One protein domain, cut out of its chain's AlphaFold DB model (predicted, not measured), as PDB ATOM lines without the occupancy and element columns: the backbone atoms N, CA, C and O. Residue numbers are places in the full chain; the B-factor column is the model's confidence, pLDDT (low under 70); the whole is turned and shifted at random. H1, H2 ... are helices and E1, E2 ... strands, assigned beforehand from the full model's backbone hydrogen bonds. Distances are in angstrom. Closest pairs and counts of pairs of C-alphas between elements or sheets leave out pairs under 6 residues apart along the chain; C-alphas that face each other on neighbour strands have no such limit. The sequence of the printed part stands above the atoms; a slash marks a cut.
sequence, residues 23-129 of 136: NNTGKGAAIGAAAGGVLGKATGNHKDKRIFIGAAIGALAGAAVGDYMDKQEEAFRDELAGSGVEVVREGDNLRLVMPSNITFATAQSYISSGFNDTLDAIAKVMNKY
ATOM      1  N   ASN A  23      -5.329   9.281  38.618       70.94
ATOM      2  CA  ASN A  23      -4.138   8.690  39.230       70.94
ATOM      3  C   ASN A  23      -2.874   9.338  38.630       70.94
ATOM      4  O   ASN A  23      -2.859   9.764  37.472       70.94
ATOM      5  N   ASN A  24      -1.804   9.412  39.409       72.38
ATOM      6  CA  ASN A  24      -0.554  10.054  39.041       72.38
ATOM      7  C   ASN A  24       0.061   9.478  37.760       72.38
ATOM      8  O   ASN A  24       0.542  10.239  36.923       72.38
ATOM      9  N   THR A  25      -0.069   8.167  37.539       76.00
ATOM     10  CA  THR A  25       0.257   7.526  36.256       76.00
ATOM     11  C   THR A  25      -0.512   8.143  35.076       76.00
ATOM     12  O   THR A  25       0.068   8.436  34.028       76.00
ATOM     13  N   GLY A  26      -1.807   8.422  35.246       77.25
ATOM     14  CA  GLY A  26      -2.627   9.097  34.238       77.25
ATOM     15  C   GLY A  26      -2.210  10.552  34.011       77.25
ATOM     16  O   GLY A  26      -2.158  11.000  32.866       77.25
ATOM     17  N   LYS A  27      -1.840  11.277  35.077       77.56
ATOM     18  CA  LYS A  27      -1.310  12.647  34.967       77.56
ATOM     19  C   LYS A  27       0.009  12.672  34.196       77.56
ATOM     20  O   LYS A  27       0.150  13.476  33.276       77.56
ATOM     21  N   GLY A  28       0.931  11.758  34.509       77.12
ATOM     22  CA  GLY A  28       2.190  11.592  33.783       77.12
ATOM     23  C   GLY A  28       1.953  11.296  32.302       77.12
ATOM     24  O   GLY A  28       2.534  11.952  31.439       77.12
ATOM     25  N   ALA A  29       1.020  10.390  31.994       80.31
ATOM     26  CA  ALA A  29       0.628  10.086  30.621       80.31
ATOM     27  C   ALA A  29       0.052  11.308  29.887       80.31
ATOM     28  O   ALA A  29       0.431  11.587  28.752       80.31
ATOM     29  N   ALA A  30      -0.832  12.077  30.523       81.19
ATOM     30  CA  ALA A  30      -1.431  13.262  29.916       81.19
ATOM     31  C   ALA A  30      -0.393  14.365  29.641       81.19
ATOM     32  O   ALA A  30      -0.366  14.933  28.546       81.19
ATOM     33  N   ILE A  31       0.491  14.639  30.608       81.62
ATOM     34  CA  ILE A  31       1.576  15.621  30.472       81.62
ATOM     35  C   ILE A  31       2.550  15.181  29.378       81.62
ATOM     36  O   ILE A  31       2.877  15.964  28.483       81.62
ATOM     37  N   GLY A  32       2.959  13.912  29.403       79.00
ATOM     38  CA  GLY A  32       3.828  13.330  28.393       79.00
ATOM     39  C   GLY A  32       3.209  13.396  26.996       79.00
ATOM     40  O   GLY A  32       3.887  13.789  26.048       79.00
ATOM     41  N   ALA A  33       1.911  13.113  26.857       84.44
ATOM     42  CA  ALA A  33       1.196  13.217  25.589       84.44
ATOM     43  C   ALA A  33       1.173  14.649  25.045       84.44
ATOM     44  O   ALA A  33       1.446  14.882  23.864       84.44
ATOM     45  N   ALA A  34       0.869  15.620  25.907       82.44
ATOM     46  CA  ALA A  34       0.836  17.024  25.529       82.44
ATOM     47  C   ALA A  34       2.227  17.515  25.094       82.44
ATOM     48  O   ALA A  34       2.372  18.076  24.004       82.44
ATOM     49  N   ALA A  35       3.261  17.242  25.897       81.31
ATOM     50  CA  ALA A  35       4.638  17.626  25.596       81.31
ATOM     51  C   ALA A  35       5.157  16.935  24.322       81.31
ATOM     52  O   ALA A  35       5.669  17.593  23.412       81.31
ATOM     53  N   GLY A  36       4.958  15.620  24.209       78.00
ATOM     54  CA  GLY A  36       5.383  14.824  23.062       78.00
ATOM     55  C   GLY A  36       4.679  15.225  21.765       78.00
ATOM     56  O   GLY A  36       5.320  15.300  20.716       78.00
ATOM     57  N   GLY A  37       3.387  15.561  21.817       81.62
ATOM     58  CA  GLY A  37       2.635  16.035  20.655       81.62
ATOM     59  C   GLY A  37       3.113  17.396  20.142       81.62
ATOM     60  O   GLY A  37       3.255  17.588  18.930       81.62
ATOM     61  N   VAL A  38       3.427  18.331  21.048       83.62
ATOM     62  CA  VAL A  38       3.980  19.652  20.695       83.62
ATOM     63  C   VAL A  38       5.369  19.516  20.066       83.62
ATOM     64  O   VAL A  38       5.611  20.066  18.987       83.62
ATOM     65  N   LEU A  39       6.261  18.740  20.687       78.62
ATOM     66  CA  LEU A  39       7.615  18.496  20.177       78.62
ATOM     67  C   LEU A  39       7.598  17.722  18.846       78.62
ATOM     68  O   LEU A  39       8.336  18.047  17.912       78.62
ATOM     69  N   GLY A  40       6.699  16.744  18.708       73.50
ATOM     70  CA  GLY A  40       6.495  15.990  17.471       73.50
ATOM     71  C   GLY A  40       6.047  16.876  16.306       73.50
ATOM     72  O   GLY A  40       6.568  16.758  15.196       73.50
ATOM     73  N   LYS A  41       5.147  17.836  16.559       78.50
ATOM     74  CA  LYS A  41       4.712  18.831  15.562       78.50
ATOM     75  C   LYS A  41       5.851  19.727  15.073       78.50
ATOM     76  O   LYS A  41       5.859  20.127  13.908       78.50
ATOM     77  N   ALA A  42       6.760  20.096  15.975       76.31
ATOM     78  CA  ALA A  42       7.806  21.087  15.727       76.31
ATOM     79  C   ALA A  42       8.979  20.544  14.891       76.31
ATOM     80  O   ALA A  42       9.697  21.320  14.268       76.31
ATOM     81  N   THR A  43       9.168  19.224  14.841       75.06
ATOM     82  CA  THR A  43      10.409  18.596  14.361       75.06
ATOM     83  C   THR A  43      10.413  18.170  12.881       75.06
ATOM     84  O   THR A  43      11.384  17.549  12.444       75.06
ATOM     85  N   GLY A  44       9.387  18.474  12.064       58.38
ATOM     86  CA  GLY A  44       9.498  18.336  10.596       58.38
ATOM     87  C   GLY A  44       8.202  18.256   9.775       58.38
ATOM     88  O   GLY A  44       7.116  18.611  10.236       58.38
ATOM     89  N   ASN A  45       8.334  17.784   8.527       63.38
ATOM     90  CA  ASN A  45       7.239  17.645   7.557       63.38
ATOM     91  C   ASN A  45       6.281  16.505   7.968       63.38
ATOM     92  O   ASN A  45       6.730  15.503   8.519       63.38
ATOM     93  N   HIS A  46       4.978  16.644   7.676       73.81
ATOM     94  CA  HIS A  46       3.868  15.800   8.183       73.81
ATOM     95  C   HIS A  46       3.496  16.038   9.656       73.81
ATOM     96  O   HIS A  46       3.400  15.111  10.462       73.81
ATOM     97  N   LYS A  47       3.244  17.311   9.979       73.19
ATOM     98  CA  LYS A  47       2.910  17.805  11.324       73.19
ATOM     99  C   LYS A  47       1.804  16.992  12.005       73.19
ATOM    100  O   LYS A  47       1.970  16.630  13.162       73.19
ATOM    101  N   ASP A  48       0.744  16.634  11.282       78.06
ATOM    102  CA  ASP A  48      -0.406  15.927  11.863       78.06
ATOM    103  C   ASP A  48      -0.049  14.507  12.313       78.06
ATOM    104  O   ASP A  48      -0.322  14.134  13.448       78.06
ATOM    105  N   LYS A  49       0.667  13.733  11.483       75.62
ATOM    106  CA  LYS A  49       1.131  12.388  11.867       75.62
ATOM    107  C   LYS A  49       2.109  12.440  13.044       75.62
ATOM    108  O   LYS A  49       2.043  11.593  13.931       75.62
ATOM    109  N   ARG A  50       3.000  13.434  13.077       78.31
ATOM    110  CA  ARG A  50       4.013  13.548  14.135       78.31
ATOM    111  C   ARG A  50       3.457  14.060  15.462       78.31
ATOM    112  O   ARG A  50       4.005  13.685  16.492       78.31
ATOM    113  N   ILE A  51       2.363  14.829  15.459       81.88
ATOM    114  CA  ILE A  51       1.618  15.162  16.684       81.88
ATOM    115  C   ILE A  51       1.122  13.881  17.358       81.88
ATOM    116  O   ILE A  51       1.380  13.687  18.539       81.88
ATOM    117  N   PHE A  52       0.454  12.990  16.618       84.62
ATOM    118  CA  PHE A  52      -0.088  11.760  17.203       84.62
ATOM    119  C   PHE A  52       1.005  10.795  17.655       84.62
ATOM    120  O   PHE A  52       0.915  10.251  18.751       84.62
ATOM    121  N   ILE A  53       2.058  10.614  16.852       82.31
ATOM    122  CA  ILE A  53       3.185   9.744  17.220       82.31
ATOM    123  C   ILE A  53       3.913  10.302  18.448       82.31
ATOM    124  O   ILE A  53       4.181   9.562  19.391       82.31
ATOM    125  N   GLY A  54       4.191  11.607  18.466       79.69
ATOM    126  CA  GLY A  54       4.830  12.263  19.601       79.69
ATOM    127  C   GLY A  54       3.973  12.193  20.862       79.69
ATOM    128  O   GLY A  54       4.492  11.877  21.929       79.69
ATOM    129  N   ALA A  55       2.662  12.411  20.741       84.38
ATOM    130  CA  ALA A  55       1.736  12.296  21.861       84.38
ATOM    131  C   ALA A  55       1.629  10.857  22.379       84.38
ATOM    132  O   ALA A  55       1.645  10.652  23.583       84.38
ATOM    133  N   ALA A  56       1.582   9.851  21.504       84.44
ATOM    134  CA  ALA A  56       1.543   8.453  21.926       84.44
ATOM    135  C   ALA A  56       2.830   8.040  22.660       84.44
ATOM    136  O   ALA A  56       2.761   7.475  23.747       84.44
ATOM    137  N   ILE A  57       4.004   8.370  22.107       86.50
ATOM    138  CA  ILE A  57       5.297   8.067  22.741       86.50
ATOM    139  C   ILE A  57       5.424   8.800  24.077       86.50
ATOM    140  O   ILE A  57       5.803   8.197  25.077       86.50
ATOM    141  N   GLY A  58       5.073  10.086  24.105       81.00
ATOM    142  CA  GLY A  58       5.098  10.880  25.324       81.00
ATOM    143  C   GLY A  58       4.131  10.351  26.384       81.00
ATOM    144  O   GLY A  58       4.507  10.274  27.548       81.00
ATOM    145  N   ALA A  59       2.930   9.914  25.992       83.56
ATOM    146  CA  ALA A  59       1.961   9.307  26.901       83.56
ATOM    147  C   ALA A  59       2.495   8.023  27.534       83.56
ATOM    148  O   ALA A  59       2.406   7.850  28.745       83.56
ATOM    149  N   LEU A  60       3.076   7.139  26.720       85.50
ATOM    150  CA  LEU A  60       3.658   5.886  27.196       85.50
ATOM    151  C   LEU A  60       4.847   6.139  28.125       85.50
ATOM    152  O   LEU A  60       4.939   5.518  29.177       85.50
ATOM    153  N   ALA A  61       5.730   7.074  27.764       84.56
ATOM    154  CA  ALA A  61       6.870   7.443  28.597       84.56
ATOM    155  C   ALA A  61       6.418   8.044  29.938       84.56
ATOM    156  O   ALA A  61       6.895   7.625  30.988       84.56
ATOM    157  N   GLY A  62       5.458   8.973  29.915       79.38
ATOM    158  CA  GLY A  62       4.904   9.579  31.124       79.38
ATOM    159  C   GLY A  62       4.152   8.583  32.012       79.38
ATOM    160  O   GLY A  62       4.281   8.638  33.232       79.38
ATOM    161  N   ALA A  63       3.426   7.629  31.416       83.56
ATOM    162  CA  ALA A  63       2.783   6.539  32.147       83.56
ATOM    163  C   ALA A  63       3.811   5.604  32.800       83.56
ATOM    164  O   ALA A  63       3.649   5.226  33.955       83.56
ATOM    165  N   ALA A  64       4.886   5.257  32.085       85.88
ATOM    166  CA  ALA A  64       5.939   4.391  32.607       85.88
ATOM    167  C   ALA A  64       6.680   5.024  33.795       85.88
ATOM    168  O   ALA A  64       7.011   4.327  34.750       85.88
ATOM    169  N   VAL A  65       6.921   6.340  33.753       85.19
ATOM    170  CA  VAL A  65       7.502   7.076  34.888       85.19
ATOM    171  C   VAL A  65       6.548   7.069  36.082       85.19
ATOM    172  O   VAL A  65       6.978   6.771  37.193       85.19
ATOM    173  N   GLY A  66       5.257   7.333  35.859       82.75
ATOM    174  CA  GLY A  66       4.250   7.282  36.918       82.75
ATOM    175  C   GLY A  66       4.146   5.908  37.586       82.75
ATOM    176  O   GLY A  66       4.224   5.832  38.805       82.75
ATOM    177  N   ASP A  67       4.081   4.829  36.799       87.06
ATOM    178  CA  ASP A  67       4.032   3.448  37.308       87.06
ATOM    179  C   ASP A  67       5.286   3.088  38.120       87.06
ATOM    180  O   ASP A  67       5.202   2.429  39.156       87.06
ATOM    181  N   TYR A  68       6.459   3.556  37.685       87.06
ATOM    182  CA  TYR A  68       7.703   3.363  38.426       87.06
ATOM    183  C   TYR A  68       7.682   4.076  39.787       87.06
ATOM    184  O   TYR A  68       8.084   3.483  40.787       87.06
ATOM    185  N   MET A  69       7.179   5.315  39.832       86.06
ATOM    186  CA  MET A  69       7.019   6.096  41.067       86.06
ATOM    187  C   MET A  69       5.994   5.482  42.016       86.06
ATOM    188  O   MET A  69       6.258   5.387  43.210       86.06
ATOM    189  N   ASP A  70       4.862   5.016  41.491       87.88
ATOM    190  CA  ASP A  70       3.803   4.404  42.293       87.88
ATOM    191  C   ASP A  70       4.313   3.098  42.950       87.88
ATOM    192  O   ASP A  70       4.121   2.879  44.144       87.88
ATOM    193  N   LYS A  71       5.083   2.279  42.216       90.19
ATOM    194  CA  LYS A  71       5.733   1.071  42.764       90.19
ATOM    195  C   LYS A  71       6.829   1.377  43.781       90.19
ATOM    196  O   LYS A  71       7.043   0.588  44.701       90.19
ATOM    197  N   GLN A  72       7.581   2.457  43.583       87.81
ATOM    198  CA  GLN A  72       8.614   2.876  44.530       87.81
ATOM    199  C   GLN A  72       7.978   3.351  45.840       87.81
ATOM    200  O   GLN A  72       8.449   2.980  46.914       87.81
ATOM    201  N   GLU A  73       6.900   4.133  45.755       89.31
ATOM    202  CA  GLU A  73       6.118   4.558  46.914       89.31
ATOM    203  C   GLU A  73       5.607   3.358  47.709       89.31
ATOM    204  O   GLU A  73       5.811   3.309  48.919       89.31
ATOM    205  N   GLU A  74       4.973   2.391  47.040       90.75
ATOM    206  CA  GLU A  74       4.449   1.180  47.676       90.75
ATOM    207  C   GLU A  74       5.561   0.409  48.401       90.75
ATOM    208  O   GLU A  74       5.425   0.092  49.578       90.75
ATOM    209  N   ALA A  75       6.719   0.229  47.758       90.31
ATOM    210  CA  ALA A  75       7.866  -0.420  48.386       90.31
ATOM    211  C   ALA A  75       8.375   0.330  49.631       90.31
ATOM    212  O   ALA A  75       8.722  -0.305  50.625       90.31
ATOM    213  N   PHE A  76       8.412   1.668  49.605       89.25
ATOM    214  CA  PHE A  76       8.746   2.451  50.797       89.25
ATOM    215  C   PHE A  76       7.682   2.316  51.882       89.25
ATOM    216  O   PHE A  76       8.035   2.178  53.046       89.25
ATOM    217  N   ARG A  77       6.393   2.344  51.531       89.62
ATOM    218  CA  ARG A  77       5.299   2.181  52.498       89.62
ATOM    219  C   ARG A  77       5.354   0.824  53.190       89.62
ATOM    220  O   ARG A  77       5.135   0.776  54.396       89.62
ATOM    221  N   ASP A  78       5.681  -0.229  52.450       90.44
ATOM    222  CA  ASP A  78       5.791  -1.588  52.975       90.44
ATOM    223  C   ASP A  78       7.018  -1.755  53.878       90.44
ATOM    224  O   ASP A  78       6.896  -2.217  55.010       90.44
ATOM    225  N   GLU A  79       8.203  -1.352  53.411       86.38
ATOM    226  CA  GLU A  79       9.454  -1.532  54.168       86.38
ATOM    227  C   GLU A  79       9.557  -0.580  55.368       86.38
ATOM    228  O   GLU A  79      10.212  -0.895  56.359       86.38
ATOM    229  N   LEU A  80       8.897   0.580  55.306       84.62
ATOM    230  CA  LEU A  80       8.844   1.551  56.400       84.62
ATOM    231  C   LEU A  80       7.585   1.399  57.262       84.62
ATOM    232  O   LEU A  80       7.387   2.186  58.196       84.62
ATOM    233  N   ALA A  81       6.746   0.392  57.012       84.00
ATOM    234  CA  ALA A  81       5.580   0.119  57.839       84.00
ATOM    235  C   ALA A  81       6.006  -0.130  59.296       84.00
ATOM    236  O   ALA A  81       6.860  -0.962  59.591       84.00
ATOM    237  N   GLY A  82       5.419   0.616  60.235       78.75
ATOM    238  CA  GLY A  82       5.745   0.500  61.661       78.75
ATOM    239  C   GLY A  82       7.027   1.216  62.110       78.75
ATOM    240  O   GLY A  82       7.253   1.309  63.313       78.75
ATOM    241  N   SER A  83       7.813   1.798  61.194       77.00
ATOM    242  CA  SER A  83       8.981   2.636  61.536       77.00
ATOM    243  C   SER A  83       8.601   4.031  62.059       77.00
ATOM    244  O   SER A  83       9.418   4.731  62.653       77.00
ATOM    245  N   GLY A  84       7.354   4.457  61.822       76.19
ATOM    246  CA  GLY A  84       6.890   5.820  62.092       76.19
ATOM    247  C   GLY A  84       7.310   6.846  61.033       76.19
ATOM    248  O   GLY A  84       6.989   8.021  61.188       76.19
ATOM    249  N   VAL A  85       7.998   6.424  59.964       82.38
ATOM    250  CA  VAL A  85       8.307   7.272  58.806       82.38
ATOM    251  C   VAL A  85       7.078   7.400  57.914       82.38
ATOM    252  O   VAL A  85       6.480   6.405  57.506       82.38
ATOM    253  N   GLU A  86       6.705   8.633  57.591       85.31
ATOM    254  CA  GLU A  86       5.601   8.911  56.680       85.31
ATOM    255  C   GLU A  86       6.126   9.091  55.252       85.31
ATOM    256  O   GLU A  86       7.043   9.873  54.995       85.31
ATOM    257  N   VAL A  87       5.532   8.360  54.312       88.44
ATOM    258  CA  VAL A  87       5.841   8.458  52.884       88.44
ATOM    259  C   VAL A  87       4.832   9.408  52.243       88.44
ATOM    260  O   VAL A  87       3.636   9.104  52.188       88.44
ATOM    261  N   VAL A  88       5.305  10.558  51.764       87.94
ATOM    262  CA  VAL A  88       4.476  11.605  51.152       87.94
ATOM    263  C   VAL A  88       4.858  11.779  49.688       87.94
ATOM    264  O   VAL A  88       6.016  12.027  49.356       87.94
ATOM    265  N   ARG A  89       3.867  11.682  48.802       82.81
ATOM    266  CA  ARG A  89       4.042  11.863  47.358       82.81
ATOM    267  C   ARG A  89       3.802  13.314  46.955       82.81
ATOM    268  O   ARG A  89       2.737  13.868  47.217       82.81
ATOM    269  N   GLU A  90       4.771  13.911  46.267       83.62
ATOM    270  CA  GLU A  90       4.754  15.307  45.822       83.62
ATOM    271  C   GLU A  90       5.101  15.426  44.336       83.62
ATOM    272  O   GLU A  90       6.246  15.670  43.949       83.62
ATOM    273  N   GLY A  91       4.092  15.257  43.477       79.50
ATOM    274  CA  GLY A  91       4.282  15.279  42.026       79.50
ATOM    275  C   GLY A  91       5.183  14.130  41.573       79.50
ATOM    276  O   GLY A  91       4.748  12.977  41.599       79.50
ATOM    277  N   ASP A  92       6.418  14.466  41.198       78.12
ATOM    278  CA  ASP A  92       7.458  13.526  40.759       78.12
ATOM    279  C   ASP A  92       8.470  13.193  41.876       78.12
ATOM    280  O   ASP A  92       9.470  12.525  41.624       78.12
ATOM    281  N   ASN A  93       8.237  13.671  43.105       83.25
ATOM    282  CA  ASN A  93       9.100  13.426  44.259       83.25
ATOM    283  C   ASN A  93       8.406  12.564  45.320       83.25
ATOM    284  O   ASN A  93       7.189  12.631  45.517       83.25
ATOM    285  N   LEU A  94       9.219  11.810  46.055       85.19
ATOM    286  CA  LEU A  94       8.837  11.046  47.238       85.19
ATOM    287  C   LEU A  94       9.572  11.624  48.448       85.19
ATOM    288  O   LEU A  94      10.796  11.548  48.529       85.19
ATOM    289  N   ARG A  95       8.826  12.226  49.378       88.19
ATOM    290  CA  ARG A  95       9.368  12.782  50.618       88.19
ATOM    291  C   ARG A  95       9.128  11.819  51.770       88.19
ATOM    292  O   ARG A  95       7.987  11.477  52.073       88.19
ATOM    293  N   LEU A  96      10.212  11.427  52.430       85.94
ATOM    294  CA  LEU A  96      10.184  10.609  53.638       85.94
ATOM    295  C   LEU A  96      10.247  11.532  54.859       85.94
ATOM    296  O   LEU A  96      11.259  12.189  55.098       85.94
ATOM    297  N   VAL A  97       9.155  11.620  55.615       84.94
ATOM    298  CA  VAL A  97       9.071  12.445  56.824       84.94
ATOM    299  C   VAL A  97       9.415  11.577  58.025       84.94
ATOM    300  O   VAL A  97       8.662  10.684  58.407       84.94
ATOM    301  N   MET A  98      10.579  11.838  58.615       79.81
ATOM    302  CA  MET A  98      11.122  11.060  59.726       79.81
ATOM    303  C   MET A  98      10.961  11.849  61.038       79.81
ATOM    304  O   MET A  98      11.538  12.932  61.167       79.81
ATOM    305  N   PRO A  99      10.178  11.359  62.018       69.25
ATOM    306  CA  PRO A  99       9.974  12.066  63.279       69.25
ATOM    307  C   PRO A  99      11.241  12.064  64.151       69.25
ATOM    308  O   PRO A  99      11.823  11.023  64.455       69.25
ATOM    309  N   SER A 100      11.629  13.245  64.641       56.66
ATOM    310  CA  SER A 100      12.893  13.490  65.360       56.66
ATOM    311  C   SER A 100      13.046  12.741  66.694       56.66
ATOM    312  O   SER A 100      14.153  12.641  67.208       56.66
ATOM    313  N   ASN A 101      11.953  12.198  67.243       54.69
ATOM    314  CA  ASN A 101      11.936  11.386  68.468       54.69
ATOM    315  C   ASN A 101      12.646  10.023  68.302       54.69
ATOM    316  O   ASN A 101      13.007   9.393  69.289       54.69
ATOM    317  N   ILE A 102      12.833   9.553  67.064       51.97
ATOM    318  CA  ILE A 102      13.353   8.204  66.773       51.97
ATOM    319  C   ILE A 102      14.758   8.263  66.139       51.97
ATOM    320  O   ILE A 102      15.534   7.317  66.246       51.97
ATOM    321  N   THR A 103      15.121   9.397  65.528       54.50
ATOM    322  CA  THR A 103      16.346   9.553  64.722       54.50
ATOM    323  C   THR A 103      17.594   9.931  65.527       54.50
ATOM    324  O   THR A 103      18.692   9.504  65.175       54.50
ATOM    325  N   PHE A 104      17.459  10.685  66.622       51.44
ATOM    326  CA  PHE A 104      18.597  11.170  67.413       51.44
ATOM    327  C   PHE A 104      18.339  10.976  68.908       51.44
ATOM    328  O   PHE A 104      17.322  11.433  69.429       51.44
ATOM    329  N   ALA A 105      19.259  10.327  69.623       53.19
ATOM    330  CA  ALA A 105      19.220  10.339  71.083       53.19
ATOM    331  C   ALA A 105      19.436  11.779  71.591       53.19
ATOM    332  O   ALA A 105      20.247  12.526  71.037       53.19
ATOM    333  N   THR A 106      18.715  12.189  72.640       44.81
ATOM    334  CA  THR A 106      18.834  13.532  73.236       44.81
ATOM    335  C   THR A 106      20.300  13.898  73.488       44.81
ATOM    336  O   THR A 106      20.993  13.201  74.226       44.81
ATOM    337  N   ALA A 107      20.747  15.007  72.889       45.03
ATOM    338  CA  ALA A 107      22.103  15.562  72.972       45.03
ATOM    339  C   ALA A 107      23.242  14.754  72.303       45.03
ATOM    340  O   ALA A 107      24.409  15.010  72.602       45.03
ATOM    341  N   GLN A 108      22.955  13.832  71.373       45.94
ATOM    342  CA  GLN A 108      23.993  13.107  70.625       45.94
ATOM    343  C   GLN A 108      23.758  13.135  69.107       45.94
ATOM    344  O   GLN A 108      22.642  12.977  68.627       45.94
ATOM    345  N   SER A 109      24.842  13.289  68.337       50.16
ATOM    346  CA  SER A 109      24.865  13.175  66.868       50.16
ATOM    347  C   SER A 109      24.889  11.724  66.370       50.16
ATOM    348  O   SER A 109      25.110  11.484  65.185       50.16
ATOM    349  N   TYR A 110      24.726  10.750  67.272       51.78
ATOM    350  CA  TYR A 110      24.679   9.332  66.938       51.78
ATOM    351  C   TYR A 110      23.230   8.893  66.739       51.78
ATOM    352  O   TYR A 110      22.350   9.176  67.553       51.78
ATOM    353  N   ILE A 111      23.014   8.200  65.626       54.06
ATOM    354  CA  ILE A 111      21.748   7.588  65.242       54.06
ATOM    355  C   ILE A 111      21.391   6.520  66.290       54.06
ATOM    356  O   ILE A 111      22.225   5.677  66.628       54.06
ATOM    357  N   SER A 112      20.174   6.577  66.843       54.41
ATOM    358  CA  SER A 112      19.677   5.572  67.799       54.41
ATOM    359  C   SER A 112      19.725   4.176  67.164       54.41
ATOM    360  O   SER A 112      19.417   4.040  65.982       54.41
ATOM    361  N   SER A 113      20.080   3.123  67.911       55.53
ATOM    362  CA  SER A 113      20.267   1.780  67.328       55.53
ATOM    363  C   SER A 113      19.017   1.236  66.622       55.53
ATOM    364  O   SER A 113      19.157   0.419  65.723       55.53
ATOM    365  N   GLY A 114      17.820   1.708  66.993       59.16
ATOM    366  CA  GLY A 114      16.554   1.360  66.332       59.16
ATOM    367  C   GLY A 114      16.311   2.057  64.985       59.16
ATOM    368  O   GLY A 114      15.360   1.725  64.291       59.16
ATOM    369  N   PHE A 115      17.153   3.017  64.598       65.12
ATOM    370  CA  PHE A 115      17.026   3.759  63.341       65.12
ATOM    371  C   PHE A 115      17.924   3.193  62.225       65.12
ATOM    372  O   PHE A 115      17.720   3.508  61.054       65.12
ATOM    373  N   ASN A 116      18.864   2.301  62.562       71.06
ATOM    374  CA  ASN A 116      19.636   1.553  61.563       71.06
ATOM    375  C   ASN A 116      18.719   0.684  60.691       71.06
ATOM    376  O   ASN A 116      18.863   0.702  59.476       71.06
ATOM    377  N   ASP A 117      17.704   0.044  61.281       74.88
ATOM    378  CA  ASP A 117      16.734  -0.775  60.540       74.88
ATOM    379  C   ASP A 117      15.933   0.059  59.521       74.88
ATOM    380  O   ASP A 117      15.640  -0.389  58.416       74.88
ATOM    381  N   THR A 118      15.623   1.314  59.869       76.19
ATOM    382  CA  THR A 118      14.942   2.260  58.969       76.19
ATOM    383  C   THR A 118      15.860   2.699  57.826       76.19
ATOM    384  O   THR A 118      15.430   2.765  56.676       76.19
ATOM    385  N   LEU A 119      17.136   2.975  58.113       79.00
ATOM    386  CA  LEU A 119      18.119   3.329  57.086       79.00
ATOM    387  C   LEU A 119      18.411   2.157  56.142       79.00
ATOM    388  O   LEU A 119      18.508   2.372  54.933       79.00
ATOM    389  N   ASP A 120      18.477   0.932  56.661       82.69
ATOM    390  CA  ASP A 120      18.641  -0.285  55.863       82.69
ATOM    391  C   ASP A 120      17.420  -0.535  54.966       82.69
ATOM    392  O   ASP A 120      17.574  -0.858  53.785       82.69
ATOM    393  N   ALA A 121      16.206  -0.307  55.478       81.69
ATOM    394  CA  ALA A 121      14.976  -0.350  54.688       81.69
ATOM    395  C   ALA A 121      14.995   0.683  53.545       81.69
ATOM    396  O   ALA A 121      14.702   0.344  52.394       81.69
ATOM    397  N   ILE A 122      15.422   1.923  53.821       83.31
ATOM    398  CA  ILE A 122      15.584   2.957  52.787       83.31
ATOM    399  C   ILE A 122      16.618   2.514  51.746       83.31
ATOM    400  O   ILE A 122      16.339   2.553  50.546       83.31
ATOM    401  N   ALA A 123      17.788   2.044  52.183       85.44
ATOM    402  CA  ALA A 123      18.856   1.585  51.299       85.44
ATOM    403  C   ALA A 123      18.413   0.409  50.411       85.44
ATOM    404  O   ALA A 123      18.783   0.335  49.236       85.44
ATOM    405  N   LYS A 124      17.585  -0.497  50.935       87.31
ATOM    406  CA  LYS A 124      17.019  -1.630  50.193       87.31
ATOM    407  C   LYS A 124      16.089  -1.170  49.071       87.31
ATOM    408  O   LYS A 124      16.233  -1.633  47.937       87.31
ATOM    409  N   VAL A 125      15.174  -0.240  49.353       85.12
ATOM    410  CA  VAL A 125      14.279   0.314  48.324       85.12
ATOM    411  C   VAL A 125      15.081   1.128  47.307       85.12
ATOM    412  O   VAL A 125      14.900   0.951  46.106       85.12
ATOM    413  N   MET A 126      16.044   1.939  47.743       84.25
ATOM    414  CA  MET A 126      16.898   2.711  46.833       84.25
ATOM    415  C   MET A 126      17.733   1.840  45.886       84.25
ATOM    416  O   MET A 126      17.825   2.154  44.702       84.25
ATOM    417  N   ASN A 127      18.280   0.714  46.357       87.50
ATOM    418  CA  ASN A 127      18.989  -0.237  45.491       87.50
ATOM    419  C   ASN A 127      18.067  -0.912  44.466       87.50
ATOM    420  O   ASN A 127      18.503  -1.269  43.376       87.50
ATOM    421  N   LYS A 128      16.783  -1.094  44.798       85.88
ATOM    422  CA  LYS A 128      15.784  -1.642  43.871       85.88
ATOM    423  C   LYS A 128      15.322  -0.604  42.842       85.88
ATOM    424  O   LYS A 128      14.986  -0.967  41.715       85.88
ATOM    425  N   TYR A 129      15.312   0.675  43.218       87.38
ATOM    426  CA  TYR A 129      14.849   1.780  42.384       87.38
ATOM    427  C   TYR A 129      15.965   2.807  42.125       87.38
ATOM    428  O   TYR A 129      15.928   3.941  42.591       87.38
TER     429      TYR A 129
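AT A GLANCE: This is residues 23 to 129 of the 136 residues of the protein "Glycine zipper 2TM domain-containing protein" of Pseudoalteromonas sp. (UniProt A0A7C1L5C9). A two-stranded antiparallel hairpin, E1 and E2, and helix H4 pack beside the last part of long helix H2, the spine of a rod; H1 folds back along the first part of H2. The 107 printed residues, in order H1 H2 E1 E2 H3 H4, are mostly helix and extended: radius of gyration of the C-alphas 20.1 A, spans 66 by 23 by 22 A.

IN THESE COORDINATES: Find E1 at residues 86 to 90, E2 at 93 to 97. H2, residues 47 to 79, runs 47.5 A. H1, residues 24 to 42, runs 27.1 A from C-alpha 24 at (-0.554, 10.054, 39.041). Past H3, residues 100 to 103, H4, residues 113 to 128, runs 24.1 A to C-alpha 128 at (15.784, -1.642, 43.871).

HOW THE PARTS SIT: In the hairpin E1 and E2, N 88 and O 95 are within hydrogen-bond range, 2.9 A. H2 and E1 have closest C-alphas Arg 77 and Val 87, 6.3 A. H1 and H2, a helical hairpin, touch, closest C-alphas Ala 33 and Ala 55, 3.9 A. H4 touches H2 with residues 121 to 125 alone, closest C-alphas Ala 121 and Glu 79, 5.7 A, at a shallow tilt of 26 degrees, opposite ways. H3 and H4 only just touch, with 3 pairs of C-alphas within 8 A, closest Thr 103 and Phe 115, 6.0 A. Every O i to N i+4 pair is within hydrogen-bond range in H1 and H2, 10 of 12 in H4; H3 is too short for one.

THE WHOLE: The farthest C-alphas, His 46 and Ala 107, are 67.3 A apart. The printed part has no cut and no long link. Look for pLDDT under 70 at residues 44 to 45 and 99 to 115.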